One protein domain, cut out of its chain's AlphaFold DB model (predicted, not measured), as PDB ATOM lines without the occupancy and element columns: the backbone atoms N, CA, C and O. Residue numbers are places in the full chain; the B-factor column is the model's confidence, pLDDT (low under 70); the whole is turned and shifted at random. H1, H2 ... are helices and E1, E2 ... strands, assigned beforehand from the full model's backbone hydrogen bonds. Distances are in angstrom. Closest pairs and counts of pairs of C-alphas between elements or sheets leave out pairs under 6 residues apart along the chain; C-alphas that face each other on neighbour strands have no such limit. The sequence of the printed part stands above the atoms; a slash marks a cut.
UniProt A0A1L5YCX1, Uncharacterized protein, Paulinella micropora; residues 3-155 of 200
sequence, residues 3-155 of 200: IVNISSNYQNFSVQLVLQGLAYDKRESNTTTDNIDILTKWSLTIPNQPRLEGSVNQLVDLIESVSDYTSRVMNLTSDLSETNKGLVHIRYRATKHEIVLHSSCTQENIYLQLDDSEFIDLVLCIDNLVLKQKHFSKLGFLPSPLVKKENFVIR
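Overview. This is residues 3 to 155 of the 200 residues of an uncharacterized protein of Paulinella micropora (UniProt A0A1L5YCX1). Two twisted four-stranded sheets, E1 to E4 and E5 to E8, each have their strands folded back and forth, and two helices, H1 and H2, cover one face of the sheets and touch each other at a steep tilt of 60 degrees. H2 packs mainly on the first sheet and H1 mainly on the second; residues 27 to 32 stick out, and a long tail ends in short H3. The printed part has 153 residues, with three named helices and eight named strands in the order E1 E2 E3 E4 H1 E5 E6 E7 E8 H2 H3. Both sheets are antiparallel, in chain order, and the class is mixed. The whole is compact, with a radius of gyration of the C-alphas of 15.9 A and spans of 53 by 39 by 28 A.

Along the chain. Find C-alpha 3 at (16.905, 43.756, 110.936), where E1, residues 3 to 12, begins its 29.3 A; E2, residues 15 to 24, returns over 28.5 A. E3, residues 38 to 45, covers 21.3 A, and E4 is residues 52 to 54. H1, residues 56 to 75, begins at C-alpha 56 at (21.155, 52.682, 94.663) and is 28.7 A long. Next come E5, residues 82 to 85, E6, 88 to 93, E7, 96 to 101, and E8, 110 to 114. H2, residues 116 to 132, is 24.5 A long; H3, residues 150 to 155, ends at C-alpha 155 at (13.746, 83.328, 91.289).

Arrangement. E1 to E4 form a meander, each strand the antiparallel neighbour of the one before; look at N 8 and O 19, 2.8 A, N 18 and O 43, 2.8 A, and N 44 and O 52, 2.8 A. E5 to E8 form another, with N 83 and O 90 at 2.8 A, N 91 and O 98 at 2.9 A, and N 99 and O 112 at 2.8 A. H2 is on the first sheet, two layers, at a height over the sheet of 7.4 A; its closest C-alphas to E1 are Cys 125 and Asn 12, 5.6 A. H1 is on the second sheet at a height of 7.9 A and runs along the strands, at 26 degrees to E5 on the local plane. H1 and H2 touch, closest at the C-alphas of Ile 63 and Ile 126, 6.8 A, at a steep tilt of 60 degrees, opposite ways. H2 and H3 are only just apart, closest 8.3 A. Every O i to N i+4 pair is within hydrogen-bond range in H1 and H2; H3 has 1 of 2.

Size, cuts and confidence. The C-alphas of Glu 28 and Ala 94 are the two farthest apart, 54.2 A. The printed part has no cut; the links E2 to E3 and H2 to H3 are long. The mean pLDDT of the printed part is 76.0, and residues 24 to 35, 76 to 81, 103 to 107 and 134 to 155 are under 70.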
ATOM      1  N   ILE A   3      16.942  43.022 112.200       71.88
ATOM      2  CA  ILE A   3      16.905  43.756 110.936       71.88
ATOM      3  C   ILE A   3      15.436  43.966 110.597       71.88
ATOM      4  O   ILE A   3      14.711  42.994 110.383       71.88
ATOM      5  N   VAL A   4      15.006  45.222 110.538       79.56
ATOM      6  CA  VAL A   4      13.618  45.590 110.244       79.56
ATOM      7  C   VAL A   4      13.545  46.192 108.845       79.56
ATOM      8  O   VAL A   4      14.410  46.970 108.446       79.56
ATOM      9  N   ASN A   5      12.514  45.822 108.084       80.00
ATOM     10  CA  ASN A   5      12.230  46.431 106.788       80.00
ATOM     11  C   ASN A   5      11.457  47.739 106.997       80.00
ATOM     12  O   ASN A   5      10.405  47.734 107.635       80.00
ATOM     13  N   ILE A   6      11.980  48.841 106.466       82.31
ATOM     14  CA  ILE A   6      11.394  50.177 106.581       82.31
ATOM     15  C   ILE A   6      11.187  50.752 105.181       82.31
ATOM     16  O   ILE A   6      12.044  50.640 104.300       82.31
ATOM     17  N   SER A   7      10.044  51.409 104.991       84.25
ATOM     18  CA  SER A   7       9.751  52.202 103.801       84.25
ATOM     19  C   SER A   7       9.551  53.668 104.167       84.25
ATOM     20  O   SER A   7       8.689  53.981 104.990       84.25
ATOM     21  N   SER A   8      10.287  54.567 103.519       84.31
ATOM     22  CA  SER A   8      10.138  56.017 103.665       84.31
ATOM     23  C   SER A   8       9.521  56.603 102.397       84.31
ATOM     24  O   SER A   8       9.976  56.316 101.291       84.31
ATOM     25  N   ASN A   9       8.486  57.428 102.552       87.81
ATOM     26  CA  ASN A   9       7.805  58.098 101.445       87.81
ATOM     27  C   ASN A   9       8.064  59.608 101.499       87.81
ATOM     28  O   ASN A   9       7.835  60.253 102.525       87.81
ATOM     29  N   TYR A  10       8.528  60.154 100.384       86.31
ATOM     30  CA  TYR A  10       8.750  61.571 100.157       86.31
ATOM     31  C   TYR A  10       7.830  62.006  99.027       86.31
ATOM     32  O   TYR A  10       7.895  61.467  97.929       86.31
ATOM     33  N   GLN A  11       6.961  62.973  99.291       88.06
ATOM     34  CA  GLN A  11       6.016  63.460  98.297       88.06
ATOM     35  C   GLN A  11       6.028  64.978  98.279       88.06
ATOM     36  O   GLN A  11       6.027  65.620  99.334       88.06
ATOM     37  N   ASN A  12       6.002  65.539  97.077       87.44
ATOM     38  CA  ASN A  12       5.754  66.948  96.867       87.44
ATOM     39  C   ASN A  12       4.872  67.126  95.629       87.44
ATOM     40  O   ASN A  12       5.298  66.787  94.533       87.44
ATOM     41  N   PHE A  13       3.643  67.614  95.838       88.00
ATOM     42  CA  PHE A  13       2.603  67.797  94.817       88.00
ATOM     43  C   PHE A  13       2.518  66.642  93.802       88.00
ATOM     44  O   PHE A  13       1.887  65.626  94.107       88.00
ATOM     45  N   SER A  14       3.133  66.797  92.626       86.94
ATOM     46  CA  SER A  14       3.097  65.835  91.522       86.94
ATOM     47  C   SER A  14       4.117  64.697  91.645       86.94
ATOM     48  O   SER A  14       3.946  63.659  91.020       86.94
ATOM     49  N   VAL A  15       5.152  64.831  92.472       90.38
ATOM     50  CA  VAL A  15       6.263  63.875  92.532       90.38
ATOM     51  C   VAL A  15       6.230  63.062  93.821       90.38
ATOM     52  O   VAL A  15       6.122  63.610  94.922       90.38
ATOM     53  N   GLN A  16       6.368  61.740  93.694       92.69
ATOM     54  CA  GLN A  16       6.477  60.821  94.826       92.69
ATOM     55  C   GLN A  16       7.716  59.931  94.708       92.69
ATOM     56  O   GLN A  16       7.848  59.154  93.764       92.69
ATOM     57  N   LEU A  17       8.590  59.993  95.707       90.88
ATOM     58  CA  LEU A  17       9.786  59.177  95.849       90.88
ATOM     59  C   LEU A  17       9.651  58.254  97.065       90.88
ATOM     60  O   LEU A  17       9.571  58.696  98.210       90.88
ATOM     61  N   VAL A  18       9.655  56.952  96.812       90.25
ATOM     62  CA  VAL A  18       9.578  55.912  97.841       90.25
ATOM     63  C   VAL A  18      10.927  55.221  97.945       90.25
ATOM     64  O   VAL A  18      11.450  54.720  96.951       90.25
ATOM     65  N   LEU A  19      11.469  55.165  99.156       88.25
ATOM     66  CA  LEU A  19      12.681  54.431  99.494       88.25
ATOM     67  C   LEU A  19      12.311  53.223 100.342       88.25
ATOM     68  O   LEU A  19      11.525  53.331 101.280       88.25
ATOM     69  N   GLN A  20      12.890  52.074 100.023       86.25
ATOM     70  CA  GLN A  20      12.723  50.842 100.782       86.25
ATOM     71  C   GLN A  20      14.092  50.320 101.176       86.25
ATOM     72  O   GLN A  20      15.038  50.329 100.381       86.25
ATOM     73  N   GLY A  21      14.202  49.859 102.412       84.12
ATOM     74  CA  GLY A  21      15.472  49.407 102.923       84.12
ATOM     75  C   GLY A  21      15.374  48.727 104.267       84.12
ATOM     76  O   GLY A  21      14.299  48.425 104.779       84.12
ATOM     77  N   LEU A  22      16.545  48.453 104.812       80.44
ATOM     78  CA  LEU A  22      16.702  47.800 106.093       80.44
ATOM     79  C   LEU A  22      17.238  48.817 107.093       80.44
ATOM     80  O   LEU A  22      18.129  49.605 106.768       80.44
ATOM     81  N   ALA A  23      16.706  48.770 108.303       77.50
ATOM     82  CA  ALA A  23      17.242  49.480 109.447       77.50
ATOM     83  C   ALA A  23      17.658  48.473 110.512       77.50
ATOM     84  O   ALA A  23      17.010  47.437 110.710       77.50
ATOM     85  N   TYR A  24      18.756  48.775 111.189       69.94
ATOM     86  CA  TYR A  24      19.177  48.026 112.355       69.94
ATOM     87  C   TYR A  24      18.400  48.536 113.566       69.94
ATOM     88  O   TYR A  24      18.464  49.722 113.891       69.94
ATOM     89  N   ASP A  25      17.690  47.638 114.256       65.81
ATOM     90  CA  ASP A  25      17.016  47.958 115.515       65.81
ATOM     91  C   ASP A  25      18.067  48.371 116.561       65.81
ATOM     92  O   ASP A  25      18.753  47.532 117.163       65.81
ATOM     93  N   LYS A  26      18.240  49.685 116.745       60.81
ATOM     94  CA  LYS A  26      19.037  50.269 117.826       60.81
ATOM     95  C   LYS A  26      18.164  50.335 119.069       60.81
ATOM     96  O   LYS A  26      17.751  51.409 119.494       60.81
ATOM     97  N   ARG A  27      17.939  49.175 119.685       51.03
ATOM     98  CA  ARG A  27      17.117  48.996 120.894       51.03
ATOM     99  C   ARG A  27      17.627  49.750 122.149       51.03
ATOM    100  O   ARG A  27      17.086  49.563 123.229       51.03
ATOM    101  N   GLU A  28      18.637  50.617 122.026       47.91
ATOM    102  CA  GLU A  28      19.252  51.378 123.129       47.91
ATOM    103  C   GLU A  28      19.338  52.902 122.909       47.91
ATOM    104  O   GLU A  28      19.743  53.620 123.820       47.91
ATOM    105  N   SER A  29      18.936  53.446 121.754       43.66
ATOM    106  CA  SER A  29      18.868  54.905 121.577       43.66
ATOM    107  C   SER A  29      17.417  55.366 121.562       43.66
ATOM    108  O   SER A  29      16.678  55.005 120.652       43.66
ATOM    109  N   ASN A  30      17.031  56.226 122.511       44.94
ATOM    110  CA  ASN A  30      15.728  56.914 122.606       44.94
ATOM    111  C   ASN A  30      15.399  57.836 121.404       44.94
ATOM    112  O   ASN A  30      14.606  58.767 121.518       44.94
ATOM    113  N   THR A  31      16.028  57.625 120.253       46.16
ATOM    114  CA  THR A  31      15.781  58.343 119.013       46.16
ATOM    115  C   THR A  31      14.960  57.444 118.099       46.16
ATOM    116  O   THR A  31      15.497  56.563 117.431       46.16
ATOM    117  N   THR A  32      13.649  57.679 118.064       47.72
ATOM    118  CA  THR A  32      12.714  57.177 117.046       47.72
ATOM    119  C   THR A  32      13.032  57.827 115.700       47.72
ATOM    120  O   THR A  32      12.312  58.698 115.215       47.72
ATOM    121  N   THR A  33      14.184  57.504 115.134       53.25
ATOM    122  CA  THR A  33      14.528  57.923 113.783       53.25
ATOM    123  C   THR A  33      14.324  56.728 112.878       53.25
ATOM    124  O   THR A  33      15.158  55.823 112.884       53.25
ATOM    125  N   ASP A  34      13.229  56.755 112.112       61.91
ATOM    126  CA  ASP A  34      12.916  55.855 110.991       61.91
ATOM    127  C   ASP A  34      13.924  56.060 109.844       61.91
ATOM    128  O   ASP A  34      13.589  56.448 108.722       61.91
ATOM    129  N   ASN A  35      15.206  55.887 110.149       67.06
ATOM    130  CA  ASN A  35      16.297  56.047 109.211       67.06
ATOM    131  C   ASN A  35      16.581  54.700 108.552       67.06
ATOM    132  O   ASN A  35      16.766  53.687 109.221       67.06
ATOM    133  N   ILE A  36      16.637  54.707 107.223       72.56
ATOM    134  CA  ILE A  36      17.063  53.559 106.431       72.56
ATOM    135  C   ILE A  36      18.592  53.490 106.500       72.56
ATOM    136  O   ILE A  36      19.272  54.373 105.977       72.56
ATOM    137  N   ASP A  37      19.134  52.442 107.121       71.38
ATOM    138  CA  ASP A  37      20.584  52.220 107.199       71.38
ATOM    139  C   ASP A  37      21.132  51.617 105.895       71.38
ATOM    140  O   ASP A  37      22.230  51.953 105.446       71.38
ATOM    141  N   ILE A  38      20.365  50.724 105.262       75.69
ATOM    142  CA  ILE A  38      20.714  50.087 103.990       75.69
ATOM    143  C   ILE A  38      19.564  50.275 103.009       75.69
ATOM    144  O   ILE A  38      18.527  49.623 103.128       75.69
ATOM    145  N   LEU A  39      19.767  51.122 102.001       82.25
ATOM    146  CA  LEU A  39      18.825  51.266 100.895       82.25
ATOM    147  C   LEU A  39      18.882  50.026  99.997       82.25
ATOM    148  O   LEU A  39      19.956  49.645  99.528       82.25
ATOM    149  N   THR A  40      17.731  49.403  99.752       80.62
ATOM    150  CA  THR A  40      17.629  48.210  98.899       80.62
ATOM    151  C   THR A  40      16.918  48.510  97.589       80.62
ATOM    152  O   THR A  40      17.337  48.008  96.547       80.62
ATOM    153  N   LYS A  41      15.867  49.335  97.621       86.56
ATOM    154  CA  LYS A  41      15.090  49.732  96.443       86.56
ATOM    155  C   LYS A  41      14.640  51.179  96.556       86.56
ATOM    156  O   LYS A  41      14.428  51.697  97.650       86.56
ATOM    157  N   TRP A  42      14.426  51.805  95.410       90.12
ATOM    158  CA  TRP A  42      13.777  53.102  95.321       90.12
ATOM    159  C   TRP A  42      12.825  53.123  94.133       90.12
ATOM    160  O   TRP A  42      13.002  52.373  93.171       90.12
ATOM    161  N   SER A  43      11.822  53.989  94.205       90.06
ATOM    162  CA  SER A  43      10.969  54.277  93.064       90.06
ATOM    163  C   SER A  43      10.487  55.716  93.070       90.06
ATOM    164  O   SER A  43      10.021  56.195  94.102       90.06
ATOM    165  N   LEU A  44      10.521  56.352  91.910       90.94
ATOM    166  CA  LEU A  44      10.002  57.680  91.640       90.94
ATOM    167  C   LEU A  44       8.777  57.562  90.728       90.94
ATOM    168  O   LEU A  44       8.823  56.920  89.677       90.94
ATOM    169  N   THR A  45       7.676  58.166  91.156       91.38
ATOM    170  CA  THR A  45       6.400  58.166  90.442       91.38
ATOM    171  C   THR A  45       5.991  59.597  90.158       91.38
ATOM    172  O   THR A  45       6.002  60.439  91.058       91.38
ATOM    173  N   ILE A  46       5.629  59.843  88.902       90.62
ATOM    174  CA  ILE A  46       5.155  61.128  88.395       90.62
ATOM    175  C   ILE A  46       3.914  60.831  87.537       90.62
ATOM    176  O   ILE A  46       3.936  59.861  86.769       90.62
ATOM    177  N   PRO A  47       2.807  61.577  87.691       88.25
ATOM    178  CA  PRO A  47       1.580  61.367  86.938       88.25
ATOM    179  C   PRO A  47       1.826  61.308  85.433       88.25
ATOM    180  O   PRO A  47       2.549  62.127  84.883       88.25
ATOM    181  N   ASN A  48       1.181  60.358  84.753       86.19
ATOM    182  CA  ASN A  48       1.254  60.186  83.294       86.19
ATOM    183  C   ASN A  48       2.657  59.884  82.734       86.19
ATOM    184  O   ASN A  48       2.864  59.988  81.525       86.19
ATOM    185  N   GLN A  49       3.604  59.482  83.584       87.19
ATOM    186  CA  GLN A  49       4.968  59.141  83.191       87.19
ATOM    187  C   GLN A  49       5.340  57.724  83.646       87.19
ATOM    188  O   GLN A  49       4.735  57.196  84.587       87.19
ATOM    189  N   PRO A  50       6.310  57.068  82.984       85.56
ATOM    190  CA  PRO A  50       6.796  55.774  83.439       85.56
ATOM    191  C   PRO A  50       7.375  55.882  84.853       85.56
ATOM    192  O   PRO A  50       8.091  56.828  85.185       85.56
ATOM    193  N   ARG A  51       7.080  54.883  85.690       85.75
ATOM    194  CA  ARG A  51       7.680  54.770  87.021       85.75
ATOM    195  C   ARG A  51       9.174  54.500  86.869       85.75
ATOM    196  O   ARG A  51       9.565  53.557  86.187       85.75
ATOM    197  N   LEU A  52       9.989  55.313  87.528       86.25
ATOM    198  CA  LEU A  52      11.435  55.144  87.561       86.25
ATOM    199  C   LEU A  52      11.803  54.326  88.795       86.25
ATOM    200  O   LEU A  52      11.455  54.694  89.913       86.25
ATOM    201  N   GLU A  53      12.499  53.216  88.607       85.44
ATOM    202  CA  GLU A  53      13.029  52.385  89.686       85.44
ATOM    203  C   GLU A  53      14.389  51.829  89.273       85.44
ATOM    204  O   GLU A  53      14.682  51.693  88.083       85.44
ATOM    205  N   GLY A  54      15.251  51.545  90.247       81.75
ATOM    206  CA  GLY A  54      16.614  51.157  89.921       81.75
ATOM    207  C   GLY A  54      17.490  50.787  91.106       81.75
ATOM    208  O   GLY A  54      17.035  50.585  92.235       81.75
ATOM    209  N   SER A  55      18.786  50.701  90.822       83.12
ATOM    210  CA  SER A  55      19.828  50.474  91.820       83.12
ATOM    211  C   SER A  55      20.098  51.731  92.646       83.12
ATOM    212  O   SER A  55      19.799  52.850  92.228       83.12
ATOM    213  N   VAL A  56      20.724  51.559  93.812       82.56
ATOM    214  CA  VAL A  56      21.155  52.682  94.663       82.56
ATOM    215  C   VAL A  56      22.069  53.645  93.901       82.56
ATOM    216  O   VAL A  56      21.916  54.852  94.044       82.56
ATOM    217  N   ASN A  57      22.954  53.137  93.040       82.62
ATOM    218  CA  ASN A  57      23.861  53.973  92.248       82.62
ATOM    219  C   ASN A  57      23.096  54.897  91.289       82.62
ATOM    220  O   ASN A  57      23.425  56.069  91.187       82.62
ATOM    221  N   GLN A  58      22.022  54.409  90.659       85.25
ATOM    222  CA  GLN A  58      21.172  55.245  89.802       85.25
ATOM    223  C   GLN A  58      20.454  56.345  90.588       85.25
ATOM    224  O   GLN A  58      20.250  57.430  90.056       85.25
ATOM    225  N   LEU A  59      20.078  56.091  91.847       86.38
ATOM    226  CA  LEU A  59      19.514  57.134  92.707       86.38
ATOM    227  C   LEU A  59      20.563  58.196  93.053       86.38
ATOM    228  O   LEU A  59      20.241  59.379  93.052       86.38
ATOM    229  N   VAL A  60      21.802  57.787  93.343       85.12
ATOM    230  CA  VAL A  60      22.913  58.718  93.605       85.12
ATOM    231  C   VAL A  60      23.161  59.597  92.383       85.12
ATOM    232  O   VAL A  60      23.119  60.819  92.505       85.12
ATOM    233  N   ASP A  61      23.316  58.981  91.210       86.12
ATOM    234  CA  ASP A  61      23.503  59.687  89.941       86.12
ATOM    235  C   ASP A  61      22.324  60.631  89.649       86.12
ATOM    236  O   ASP A  61      22.531  61.760  89.212       86.12
ATOM    237  N   LEU A  62      21.085  60.219  89.949       88.50
ATOM    238  CA  LEU A  62      19.895  61.063  89.803       88.50
ATOM    239  C   LEU A  62      19.960  62.294  90.710       88.50
ATOM    240  O   LEU A  62      19.766  63.412  90.233       88.50
ATOM    241  N   ILE A  63      20.229  62.103  92.004       88.25
ATOM    242  CA  ILE A  63      20.323  63.201  92.976       88.25
ATOM    243  C   ILE A  63      21.427  64.173  92.555       88.25
ATOM    244  O   ILE A  63      21.223  65.387  92.551       88.25
ATOM    245  N   GLU A  64      22.583  63.652  92.151       86.31
ATOM    246  CA  GLU A  64      23.711  64.457  91.706       86.31
ATOM    247  C   GLU A  64      23.453  65.217  90.400       86.31
ATOM    248  O   GLU A  64      23.860  66.376  90.284       86.31
ATOM    249  N   SER A  65      22.806  64.583  89.419       87.75
ATOM    250  CA  SER A  65      22.446  65.215  88.147       87.75
ATOM    251  C   SER A  65      21.400  66.302  88.353       87.75
ATOM    252  O   SER A  65      21.581  67.420  87.874       87.75
ATOM    253  N   VAL A  66      20.341  66.034  89.125       88.44
ATOM    254  CA  VAL A  66      19.333  67.057  89.452       88.44
ATOM    255  C   VAL A  66      19.986  68.221  90.200       88.44
ATOM    256  O   VAL A  66      19.681  69.380  89.917       88.44
ATOM    257  N   SER A  67      20.937  67.935  91.089       84.81
ATOM    258  CA  SER A  67      21.700  68.943  91.823       84.81
ATOM    259  C   SER A  67      22.513  69.881  90.941       84.81
ATOM    260  O   SER A  67      22.382  71.108  91.036       84.81
ATOM    261  N   ASP A  68      23.326  69.310  90.057       83.62
ATOM    262  CA  ASP A  68      24.148  70.083  89.132       83.62
ATOM    263  C   ASP A  68      23.264  70.870  88.155       83.62
ATOM    264  O   ASP A  68      23.423  72.082  87.993       83.62
ATOM    265  N   TYR A  69      22.254  70.213  87.580       85.75
ATOM    266  CA  TYR A  69      21.331  70.842  86.638       85.75
ATOM    267  C   TYR A  69      20.579  72.024  87.266       85.75
ATOM    268  O   TYR A  69      20.574  73.120  86.707       85.75
ATOM    269  N   THR A  70      20.025  71.854  88.471       83.88
ATOM    270  CA  THR A  70      19.335  72.931  89.202       83.88
ATOM    271  C   THR A  70      20.270  74.106  89.474       83.88
ATOM    272  O   THR A  70      19.894  75.263  89.277       83.88
ATOM    273  N   SER A  71      21.511  73.829  89.884       80.38
ATOM    274  CA  SER A  71      22.510  74.873  90.133       80.38
ATOM    275  C   SER A  71      22.826  75.669  88.862       80.38
ATOM    276  O   SER A  71      22.912  76.897  88.914       80.38
ATOM    277  N   ARG A  72      22.936  75.004  87.705       79.06
ATOM    278  CA  ARG A  72      23.157  75.658  86.401       79.06
ATOM    279  C   ARG A  72      21.973  76.519  85.974       79.06
ATOM    280  O   ARG A  72      22.181  77.667  85.582       79.06
ATOM    281  N   VAL A  73      20.749  75.999  86.104       78.19
ATOM    282  CA  VAL A  73      19.511  76.744  85.812       78.19
ATOM    283  C   VAL A  73      19.427  78.005  86.680       78.19
ATOM    284  O   VAL A  73      19.165  79.095  86.177       78.19
ATOM    285  N   MET A  74      19.735  77.892  87.975       73.81
ATOM    286  CA  MET A  74      19.696  79.019  88.915       73.81
ATOM    287  C   MET A  74      20.764  80.080  88.642       73.81
ATOM    288  O   MET A  74      20.521  81.274  88.846       73.81
ATOM    289  N   ASN A  75      21.941  79.662  88.179       70.75
ATOM    290  CA  ASN A  75      23.057  80.564  87.919       70.75
ATOM    291  C   ASN A  75      22.954  81.299  86.572       70.75
ATOM    292  O   ASN A  75      23.785  82.168  86.322       70.75
ATOM    293  N   LEU A  76      21.941  81.013  85.736       64.06
ATOM    294  CA  LEU A  76      21.768  81.602  84.394       64.06
ATOM    295  C   LEU A  76      23.054  81.559  83.545       64.06
ATOM    296  O   LEU A  76      23.276  82.392  82.666       64.06
ATOM    297  N   THR A  77      23.926  80.583  83.796       58.81
ATOM    298  CA  THR A  77      25.048  80.307  82.906       58.81
ATOM    299  C   THR A  77      24.478  79.923  81.547       58.81
ATOM    300  O   THR A  77      23.602  79.069  81.461       58.81
ATOM    301  N   SER A  78      24.970  80.568  80.489       52.44
ATOM    302  CA  SER A  78      24.490  80.464  79.102       52.44
ATOM    303  C   SER A  78      24.511  79.049  78.509       52.44
ATOM    304  O   SER A  78      24.032  78.847  77.398       52.44
ATOM    305  N   ASP A  79      25.054  78.079  79.241       57.66
ATOM    306  CA  ASP A  79      25.139  76.676  78.870       57.66
ATOM    307  C   ASP A  79      24.057  75.870  79.614       57.66
ATOM    308  O   ASP A  79      24.315  75.083  80.525       57.66
ATOM    309  N   LEU A  80      22.797  76.145  79.262       61.06
ATOM    310  CA  LEU A  80      21.594  75.496  79.813       61.06
ATOM    311  C   LEU A  80      21.397  74.055  79.306       61.06
ATOM    312  O   LEU A  80      20.380  73.424  79.605       61.06
ATOM    313  N   SER A  81      22.317  73.551  78.485       60.88
ATOM    314  CA  SER A  81      21.989  72.463  77.568       60.88
ATOM    315  C   SER A  81      21.896  71.107  78.242       60.88
ATOM    316  O   SER A  81      21.028  70.321  77.870       60.88
ATOM    317  N   GLU A  82      22.770  70.795  79.201       73.00
ATOM    318  CA  GLU A  82      22.966  69.390  79.543       73.00
ATOM    319  C   GLU A  82      23.736  69.180  80.849       73.00
ATOM    320  O   GLU A  82      24.752  69.831  81.100       73.00
ATOM    321  N   THR A  83      23.299  68.215  81.657       77.62
ATOM    322  CA  THR A  83      24.183  67.519  82.596       77.62
ATOM    323  C   THR A  83      24.168  66.030  82.285       77.62
ATOM    324  O   THR A  83      23.131  65.446  81.963       77.62
ATOM    325  N   ASN A  84      25.340  65.421  82.384       78.06
ATOM    326  CA  ASN A  84      25.536  63.997  82.206       78.06
ATOM    327  C   ASN A  84      26.373  63.506  83.383       78.06
ATOM    328  O   ASN A  84      27.559  63.837  83.474       78.06
ATOM    329  N   LYS A  85      25.759  62.740  84.284       74.44
ATOM    330  CA  LYS A  85      26.491  62.024  85.326       74.44
ATOM    331  C   LYS A  85      26.088  60.563  85.326       74.44
ATOM    332  O   LYS A  85      24.948  60.220  85.632       74.44
ATOM    333  N   GLY A  86      27.062  59.716  85.006       78.81
ATOM    334  CA  GLY A  86      26.929  58.268  85.087       78.81
ATOM    335  C   GLY A  86      25.742  57.763  84.276       78.81
ATOM    336  O   GLY A  86      25.763  57.777  83.047       78.81
ATOM    337  N   LEU A  87      24.719  57.292  84.986       81.19
ATOM    338  CA  LEU A  87      23.524  56.683  84.410       81.19
ATOM    339  C   LEU A  87      22.363  57.662  84.213       81.19
ATOM    340  O   LEU A  87      21.304  57.246  83.746       81.19
ATOM    341  N   VAL A  88      22.523  58.938  84.570       85.19
ATOM    342  CA  VAL A  88      21.444  59.927  84.490       85.19
ATOM    343  C   VAL A  88      21.875  61.150  83.707       85.19
ATOM    344  O   VAL A  88      22.869  61.813  84.009       85.19
ATOM    345  N   HIS A  89      21.051  61.480  82.726       86.88
ATOM    346  CA  HIS A  89      21.233  62.613  81.845       86.88
ATOM    347  C   HIS A  89      20.033  63.545  81.950       86.88
ATOM    348  O   HIS A  89      18.896  63.078  81.928       86.88
ATOM    349  N   ILE A  90      20.267  64.848  82.100       88.75
ATOM    350  CA  ILE A  90      19.195  65.851  82.156       88.75
ATOM    351  C   ILE A  90      19.498  66.945  81.147       88.75
ATOM    352  O   ILE A  90      20.582  67.530  81.164       88.75
ATOM    353  N   ARG A  91      18.525  67.249  80.290       87.94
ATOM    354  CA  ARG A  91      18.631  68.310  79.284       87.94
ATOM    355  C   ARG A  91      17.338  69.093  79.154       87.94
ATOM    356  O   ARG A  91      16.252  68.569  79.391       87.94
ATOM    357  N   TYR A  92      17.447  70.345  78.725       84.69
ATOM    358  CA  TYR A  92      16.274  71.137  78.361       84.69
ATOM    359  C   TYR A  92      15.941  70.921  76.882       84.69
ATOM    360  O   TYR A  92      16.760  71.217  76.010       84.69
ATOM    361  N   ARG A  93      14.749  70.401  76.570       81.00
ATOM    362  CA  ARG A  93      14.324  70.114  75.192       81.00
ATOM    363  C   ARG A  93      12.854  70.451  74.990       81.00
ATOM    364  O   ARG A  93      12.009  70.019  75.761       81.00
ATOM    365  N   ALA A  94      12.546  71.171  73.907       75.69
ATOM    366  CA  ALA A  94      11.170  71.466  73.488       75.69
ATOM    367  C   ALA A  94      10.284  71.987  74.641       75.69
ATOM    368  O   ALA A  94       9.207  71.454  74.880       75.69
ATOM    369  N   THR A  95      10.792  72.993  75.367       77.81
ATOM    370  CA  THR A  95      10.142  73.634  76.528       77.81
ATOM    371  C   THR A  95       9.847  72.708  77.715       77.81
ATOM    372  O   THR A  95       8.956  73.000  78.505       77.81
ATOM    373  N   LYS A  96      10.560  71.584  77.830       85.94
ATOM    374  CA  LYS A  96      10.469  70.639  78.948       85.94
ATOM    375  C   LYS A  96      11.858  70.207  79.416       85.94
ATOM    376  O   LYS A  96      12.832  70.266  78.663       85.94
ATOM    377  N   HIS A  97      11.937  69.728  80.649       87.69
ATOM    378  CA  HIS A  97      13.112  69.073  81.208       87.69
ATOM    379  C   HIS A  97      13.048  67.576  80.896       87.69
ATOM    380  O   HIS A  97      12.185  66.856  81.391       87.69
ATOM    381  N   GLU A  98      13.949  67.092  80.052       89.06
ATOM    382  CA  GLU A  98      14.055  65.675  79.726       89.06
ATOM    383  C   GLU A  98      15.084  65.025  80.650       89.06
ATOM    384  O   GLU A  98      16.251  65.416  80.645       89.06
ATOM    385  N   ILE A  99      14.651  64.031  81.425       89.25
ATOM    386  CA  ILE A  99      15.523  63.163  82.216       89.25
ATOM    387  C   ILE A  99      15.600  61.816  81.504       89.25
ATOM    388  O   ILE A  99      14.582  61.156  81.285       89.25
ATOM    389  N   VAL A 100      16.810  61.403  81.146       87.75
ATOM    390  CA  VAL A 100      17.091  60.089  80.572       87.75
ATOM    391  C   VAL A 100      17.802  59.256  81.624       87.75
ATOM    392  O   VAL A 100      18.900  59.595  82.067       87.75
ATOM    393  N   LEU A 101      17.160  58.161  82.025       83.69
ATOM    394  CA  LEU A 101      17.749  57.173  82.915       83.69
ATOM    395  C   LEU A 101      18.278  56.007  82.079       83.69
ATOM    396  O   LEU A 101      17.512  55.278  81.442       83.69
ATOM    397  N   HIS A 102      19.590  55.819  82.097       81.31
ATOM    398  CA  HIS A 102      20.241  54.661  81.515       81.31
ATOM    399  C   HIS A 102      20.120  53.480  82.478       81.31
ATOM    400  O   HIS A 102      20.521  53.538  83.647       81.31
ATOM    401  N   SER A 103      19.549  52.382  81.992       69.12
ATOM    402  CA  SER A 103      19.514  51.136  82.747       69.12
ATOM    403  C   SER A 103      20.907  50.511  82.783       69.12
ATOM    404  O   SER A 103      21.604  50.441  81.774       69.12
ATOM    405  N   SER A 104      21.327  50.029  83.954       64.19
ATOM    406  CA  SER A 104      22.584  49.281  84.080       64.19
ATOM    407  C   SER A 104      22.494  47.853  83.528       64.19
ATOM    408  O   SER A 104      23.524  47.204  83.376       64.19
ATOM    409  N   CYS A 105      21.283  47.333  83.289       56.22
ATOM    410  CA  CYS A 105      21.048  45.920  82.964       56.22
ATOM    411  C   CYS A 105      20.351  45.707  81.610       56.22
ATOM    412  O   CYS A 105      20.550  44.673  80.977       56.22
ATOM    413  N   THR A 106      19.570  46.679  81.135       57.81
ATOM    414  CA  THR A 106      18.834  46.613  79.865       57.81
ATOM    415  C   THR A 106      19.299  47.735  78.936       57.81
ATOM    416  O   THR A 106      19.704  48.795  79.395       57.81
ATOM    417  N   GLN A 107      19.252  47.521  77.618       60.72
ATOM    418  CA  GLN A 107      19.620  48.554  76.630       60.72
ATOM    419  C   GLN A 107      18.540  49.637  76.443       60.72
ATOM    420  O   GLN A 107      18.735  50.574  75.672       60.72
ATOM    421  N   GLU A 108      17.401  49.515  77.125       73.69
ATOM    422  CA  GLU A 108      16.303  50.474  77.041       73.69
ATOM    423  C   GLU A 108      16.496  51.608  78.051       73.69
ATOM    424  O   GLU A 108      16.564  51.391  79.263       73.69
ATOM    425  N   ASN A 109      16.578  52.829  77.526       82.19
ATOM    426  CA  ASN A 109      16.610  54.047  78.323       82.19
ATOM    427  C   ASN A 109      15.184  54.449  78.697       82.19
ATOM    428  O   ASN A 109      14.284  54.413  77.855       82.19
ATOM    429  N   ILE A 110      14.992  54.889  79.938       83.81
ATOM    430  CA  ILE A 110      13.712  55.446  80.372       83.81
ATOM    431  C   ILE A 110      13.765  56.955  80.171       83.81
ATOM    432  O   ILE A 110      14.654  57.628  80.693       83.81
ATOM    433  N   TYR A 111      12.806  57.472  79.410       87.69
ATOM    434  CA  TYR A 111      12.666  58.894  79.125       87.69
ATOM    435  C   TYR A 111      11.527  59.467  79.958       87.69
ATOM    436  O   TYR A 111      10.398  58.978  79.906       87.69
ATOM    437  N   LEU A 112      11.836  60.521  80.697       88.69
ATOM    438  CA  LEU A 112      10.907  61.272  81.522       88.69
ATOM    439  C   LEU A 112      10.908  62.719  81.019       88.69
ATOM    440  O   LEU A 112      11.973  63.301  80.821       88.69
ATOM    441  N   GLN A 113       9.733  63.293  80.777       90.62
ATOM    442  CA  GLN A 113       9.598  64.674  80.318       90.62
ATOM    443  C   GLN A 113       8.830  65.474  81.352       90.62
ATOM    444  O   GLN A 113       7.617  65.327  81.456       90.62
ATOM    445  N   LEU A 114       9.527  66.340  82.069       89.25
ATOM    446  CA  LEU A 114       8.953  67.170  83.112       89.25
ATOM    447  C   LEU A 114       8.680  68.567  82.584       89.25
ATOM    448  O   LEU A 114       9.523  69.154  81.901       89.25
ATOM    449  N   ASP A 115       7.511  69.106  82.903       89.00
ATOM    450  CA  ASP A 115       7.344  70.553  82.839       89.00
ATOM    451  C   ASP A 115       8.097  71.243  83.991       89.00
ATOM    452  O   ASP A 115       8.678  70.602  84.873       89.00
ATOM    453  N   ASP A 116       8.122  72.570  83.963       84.44
ATOM    454  CA  ASP A 116       8.838  73.350  84.965       84.44
ATOM    455  C   ASP A 116       8.297  73.111  86.388       84.44
ATOM    456  O   ASP A 116       9.059  73.111  87.354       84.44
ATOM    457  N   SER A 117       6.987  72.882  86.532       87.00
ATOM    458  CA  SER A 117       6.344  72.659  87.830       87.00
ATOM    459  C   SER A 117       6.670  71.279  88.400       87.00
ATOM    460  O   SER A 117       7.069  71.172  89.559       87.00
ATOM    461  N   GLU A 118       6.613  70.240  87.568       90.31
ATOM    462  CA  GLU A 118       7.003  68.876  87.919       90.31
ATOM    463  C   GLU A 118       8.502  68.802  88.249       90.31
ATOM    464  O   GLU A 118       8.913  68.103  89.177       90.31
ATOM    465  N   PHE A 119       9.337  69.558  87.527       89.12
ATOM    466  CA  PHE A 119      10.763  69.648  87.821       89.12
ATOM    467  C   PHE A 119      11.030  70.330  89.170       89.12
ATOM    468  O   PHE A 119      11.816  69.822  89.972       89.12
ATOM    469  N   ILE A 120      10.342  71.437  89.471       88.12
ATOM    470  CA  ILE A 120      10.405  72.085  90.792       88.12
ATOM    471  C   ILE A 120       9.986  71.107  91.892       88.12
ATOM    472  O   ILE A 120      10.637  71.026  92.939       88.12
ATOM    473  N   ASP A 121       8.925  70.340  91.649       89.69
ATOM    474  CA  ASP A 121       8.434  69.364  92.607       89.69
ATOM    475  C   ASP A 121       9.453  68.261  92.891       89.69
ATOM    476  O   ASP A 121       9.643  67.888  94.055       89.69
ATOM    477  N   LEU A 122      10.145  67.790  91.851       90.88
ATOM    478  CA  LEU A 122      11.226  66.814  91.951       90.88
ATOM    479  C   LEU A 122      12.393  67.343  92.789       90.88
ATOM    480  O   LEU A 122      12.852  66.641  93.693       90.88
ATOM    481  N   VAL A 123      12.849  68.571  92.525       89.25
ATOM    482  CA  VAL A 123      13.942  69.211  93.278       89.25
ATOM    483  C   VAL A 123      13.594  69.272  94.764       89.25
ATOM    484  O   VAL A 123      14.335  68.759  95.601       89.25
ATOM    485  N   LEU A 124      12.408  69.789  95.095       87.69
ATOM    486  CA  LEU A 124      11.939  69.890  96.478       87.69
ATOM    487  C   LEU A 124      11.774  68.518  97.150       87.69
ATOM    488  O   LEU A 124      12.021  68.372  98.352       87.69
ATOM    489  N   CYS A 125      11.348  67.504  96.398       88.56
ATOM    490  CA  CYS A 125      11.254  66.135  96.892       88.56
ATOM    491  C   CYS A 125      12.639  65.569  97.251       88.56
ATOM    492  O   CYS A 125      12.798  64.971  98.320       88.56
ATOM    493  N   ILE A 126      13.644  65.792  96.399       88.62
ATOM    494  CA  ILE A 126      15.032  65.370  96.631       88.62
ATOM    495  C   ILE A 126      15.642  66.125  97.814       88.62
ATOM    496  O   ILE A 126      16.257  65.499  98.677       88.62
ATOM    497  N   ASP A 127      15.417  67.432  97.936       85.19
ATOM    498  CA  ASP A 127      15.930  68.203  99.073       85.19
ATOM    499  C   ASP A 127      15.372  67.700 100.405       85.19
ATOM    500  O   ASP A 127      16.111  67.534 101.380       85.19
ATOM    501  N   ASN A 128      14.077  67.376 100.451       84.56
ATOM    502  CA  ASN A 128      13.463  66.779 101.635       84.56
ATOM    503  C   ASN A 128      14.086  65.419 101.991       84.56
ATOM    504  O   ASN A 128      14.246  65.117 103.178       84.56
ATOM    505  N   LEU A 129      14.446  64.612 100.990       84.12
ATOM    506  CA  LEU A 129      15.177  63.361 101.191       84.12
ATOM    507  C   LEU A 129      16.554  63.625 101.800       84.12
ATOM    508  O   LEU A 129      16.864  63.064 102.852       84.12
ATOM    509  N   VAL A 130      17.348  64.517 101.202       80.62
ATOM    510  CA  VAL A 130      18.709  64.838 101.670       80.62
ATOM    511  C   VAL A 130      18.690  65.389 103.099       80.62
ATOM    512  O   VAL A 130      19.530  65.021 103.923       80.62
ATOM    513  N   LEU A 131      17.702  66.223 103.435       78.56
ATOM    514  CA  LEU A 131      17.549  66.791 104.774       78.56
ATOM    515  C   LEU A 131      17.167  65.748 105.828       78.56
ATOM    516  O   LEU A 131      17.746  65.743 106.918       78.56
ATOM    517  N   LYS A 132      16.191  64.878 105.533       75.75
ATOM    518  CA  LYS A 132      15.718  63.868 106.495       75.75
ATOM    519  C   LYS A 132      16.698  62.712 106.656       75.75
ATOM    520  O   LYS A 132      16.776  62.139 107.734       75.75
ATOM    521  N   GLN A 133      17.459  62.389 105.615       70.62
ATOM    522  CA  GLN A 133      18.293  61.191 105.570       70.62
ATOM    523  C   GLN A 133      19.789  61.506 105.602       70.62
ATOM    524  O   GLN A 133      20.611  60.849 104.963       70.62
ATOM    525  N   LYS A 134      20.145  62.470 106.459       60.31
ATOM    526  CA  LYS A 134      21.515  62.917 106.774       60.31
ATOM    527  C   LYS A 134      22.508  61.789 107.109       60.31
ATOM    528  O   LYS A 134      23.710  62.025 107.122       60.31
ATOM    529  N   HIS A 135      22.007  60.590 107.416       52.75
ATOM    530  CA  HIS A 135      22.767  59.425 107.863       52.75
ATOM    531  C   HIS A 135      22.944  58.327 106.810       52.75
ATOM    532  O   HIS A 135      23.372  57.236 107.186       52.75
ATOM    533  N   PHE A 136      22.672  58.572 105.521       58.69
ATOM    534  CA  PHE A 136      23.099  57.647 104.465       58.69
ATOM    535  C   PHE A 136      24.633  57.571 104.403       58.69
ATOM    536  O   PHE A 136      25.288  58.166 103.557       58.69
ATOM    537  N   SER A 137      25.220  56.794 105.304       45.41
ATOM    538  CA  SER A 137      26.657  56.578 105.465       45.41
ATOM    539  C   SER A 137      27.294  55.877 104.259       45.41
ATOM    540  O   SER A 137      28.515  55.874 104.128       45.41
ATOM    541  N   LYS A 138      26.475  55.331 103.347       46.75
ATOM    542  CA  LYS A 138      26.902  54.743 102.070       46.75
ATOM    543  C   LYS A 138      26.791  55.688 100.865       46.75
ATOM    544  O   LYS A 138      27.431  55.417  99.854       46.75
ATOM    545  N   LEU A 139      26.042  56.793 100.960       50.47
ATOM    546  CA  LEU A 139      26.119  57.881  99.982       50.47
ATOM    547  C   LEU A 139      27.291  58.784 100.382       50.47
ATOM    548  O   LEU A 139      27.108  59.866 100.930       50.47
ATOM    549  N   GLY A 140      28.517  58.314 100.147       42.41
ATOM    550  CA  GLY A 140      29.757  58.997 100.537       42.41
ATOM    551  C   GLY A 140      29.990  60.374  99.895       42.41
ATOM    552  O   GLY A 140      31.046  60.960 100.112       42.41
ATOM    553  N   PHE A 141      29.039  60.893  99.114       46.09
ATOM    554  CA  PHE A 141      29.122  62.195  98.464       46.09
ATOM    555  C   PHE A 141      27.720  62.714  98.093       46.09
ATOM    556  O   PHE A 141      27.358  62.800  96.928       46.09
ATOM    557  N   LEU A 142      26.873  63.022  99.079       54.62
ATOM    558  CA  LEU A 142      25.660  63.791  98.779       54.62
ATOM    559  C   LEU A 142      26.045  65.265  98.582       54.62
ATOM    560  O   LEU A 142      26.707  65.828  99.462       54.62
ATOM    561  N   PRO A 143      25.642  65.909  97.470       56.47
ATOM    562  CA  PRO A 143      25.819  67.344  97.321       56.47
ATOM    563  C   PRO A 143      25.107  68.072  98.468       56.47
ATOM    564  O   PRO A 143      24.113  67.584  99.013       56.47
ATOM    565  N   SER A 144      25.631  69.237  98.866       58.88
ATOM    566  CA  SER A 144      24.965  70.090  99.856       58.88
ATOM    567  C   SER A 144      23.492  70.276  99.474       58.88
ATOM    568  O   SER A 144      23.235  70.446  98.278       58.88
ATOM    569  N   PRO A 145      22.550  70.265 100.442       60.28
ATOM    570  CA  PRO A 145      21.129  70.409 100.141       60.28
ATOM    571  C   PRO A 145      20.930  71.615  99.231       60.28
ATOM    572  O   PRO A 145      21.473  72.699  99.489       60.28
ATOM    573  N   LEU A 146      20.231  71.389  98.125       59.75
ATOM    574  CA  LEU A 146      20.089  72.397  97.102       59.75
ATOM    575  C   LEU A 146      19.066  73.375  97.628       59.75
ATOM    576  O   LEU A 146      17.944  73.045  97.961       59.75
ATOM    577  N   VAL A 147      19.475  74.625  97.708       54.91
ATOM    578  CA  VAL A 147      18.576  75.739  97.966       54.91
ATOM    579  C   VAL A 147      17.998  75.823  99.389       54.91
ATOM    580  O   VAL A 147      17.240  75.015  99.922       54.91
ATOM    581  N   LYS A 148      18.235  76.994  99.972       53.97
ATOM    582  CA  LYS A 148      17.331  77.606 100.939       53.97
ATOM    583  C   LYS A 148      15.992  77.845 100.214       53.97
ATOM    584  O   LYS A 148      15.880  78.836  99.499       53.97
ATOM    585  N   LYS A 149      15.043  76.902 100.344       53.94
ATOM    586  CA  LYS A 149      13.701  76.784  99.708       53.94
ATOM    587  C   LYS A 149      13.047  78.087  99.208       53.94
ATOM    588  O   LYS A 149      12.422  78.104  98.154       53.94
ATOM    589  N   GLU A 150      13.202  79.174  99.952       52.16
ATOM    590  CA  GLU A 150      12.681  80.508  99.650       52.16
ATOM    591  C   GLU A 150      13.223  81.108  98.336       52.16
ATOM    592  O   GLU A 150      12.462  81.660  97.548       52.16
ATOM    593  N   ASN A 151      14.511  80.935  98.028       55.97
ATOM    594  CA  ASN A 151      15.134  81.596  96.875       55.97
ATOM    595  C   ASN A 151      14.807  80.927  95.530       55.97
ATOM    596  O   ASN A 151      14.886  81.582  94.492       55.97
ATOM    597  N   PHE A 152      14.458  79.637  95.536       57.94
ATOM    598  CA  PHE A 152      14.167  78.878  94.316       57.94
ATOM    599  C   PHE A 152      12.852  79.328  93.678       57.94
ATOM    600  O   PHE A 152      12.826  79.751  92.525       57.94
ATOM    601  N   VAL A 153      11.779  79.332  94.473       59.03
ATOM    602  CA  VAL A 153      10.430  79.708  94.025       59.03
ATOM    603  C   VAL A 153      10.390  81.176  93.594       59.03
ATOM    604  O   VAL A 153       9.842  81.503  92.544       59.03
ATOM    605  N   ILE A 154      11.036  82.065  94.358       57.72
ATOM    606  CA  ILE A 154      11.070  83.505  94.059       57.72
ATOM    607  C   ILE A 154      11.822  83.784  92.751       57.72
ATOM    608  O   ILE A 154      11.379  84.609  91.952       57.72
ATOM    609  N   ARG A 155      12.944  83.099  92.500       58.03
ATOM    610  CA  ARG A 155      13.746  83.328  91.289       58.03
ATOM    611  C   ARG A 155      13.097  82.742  90.038       58.03
ATOM    612  O   ARG A 155      13.181  83.368  88.985       58.03
TER     613      ARG A 155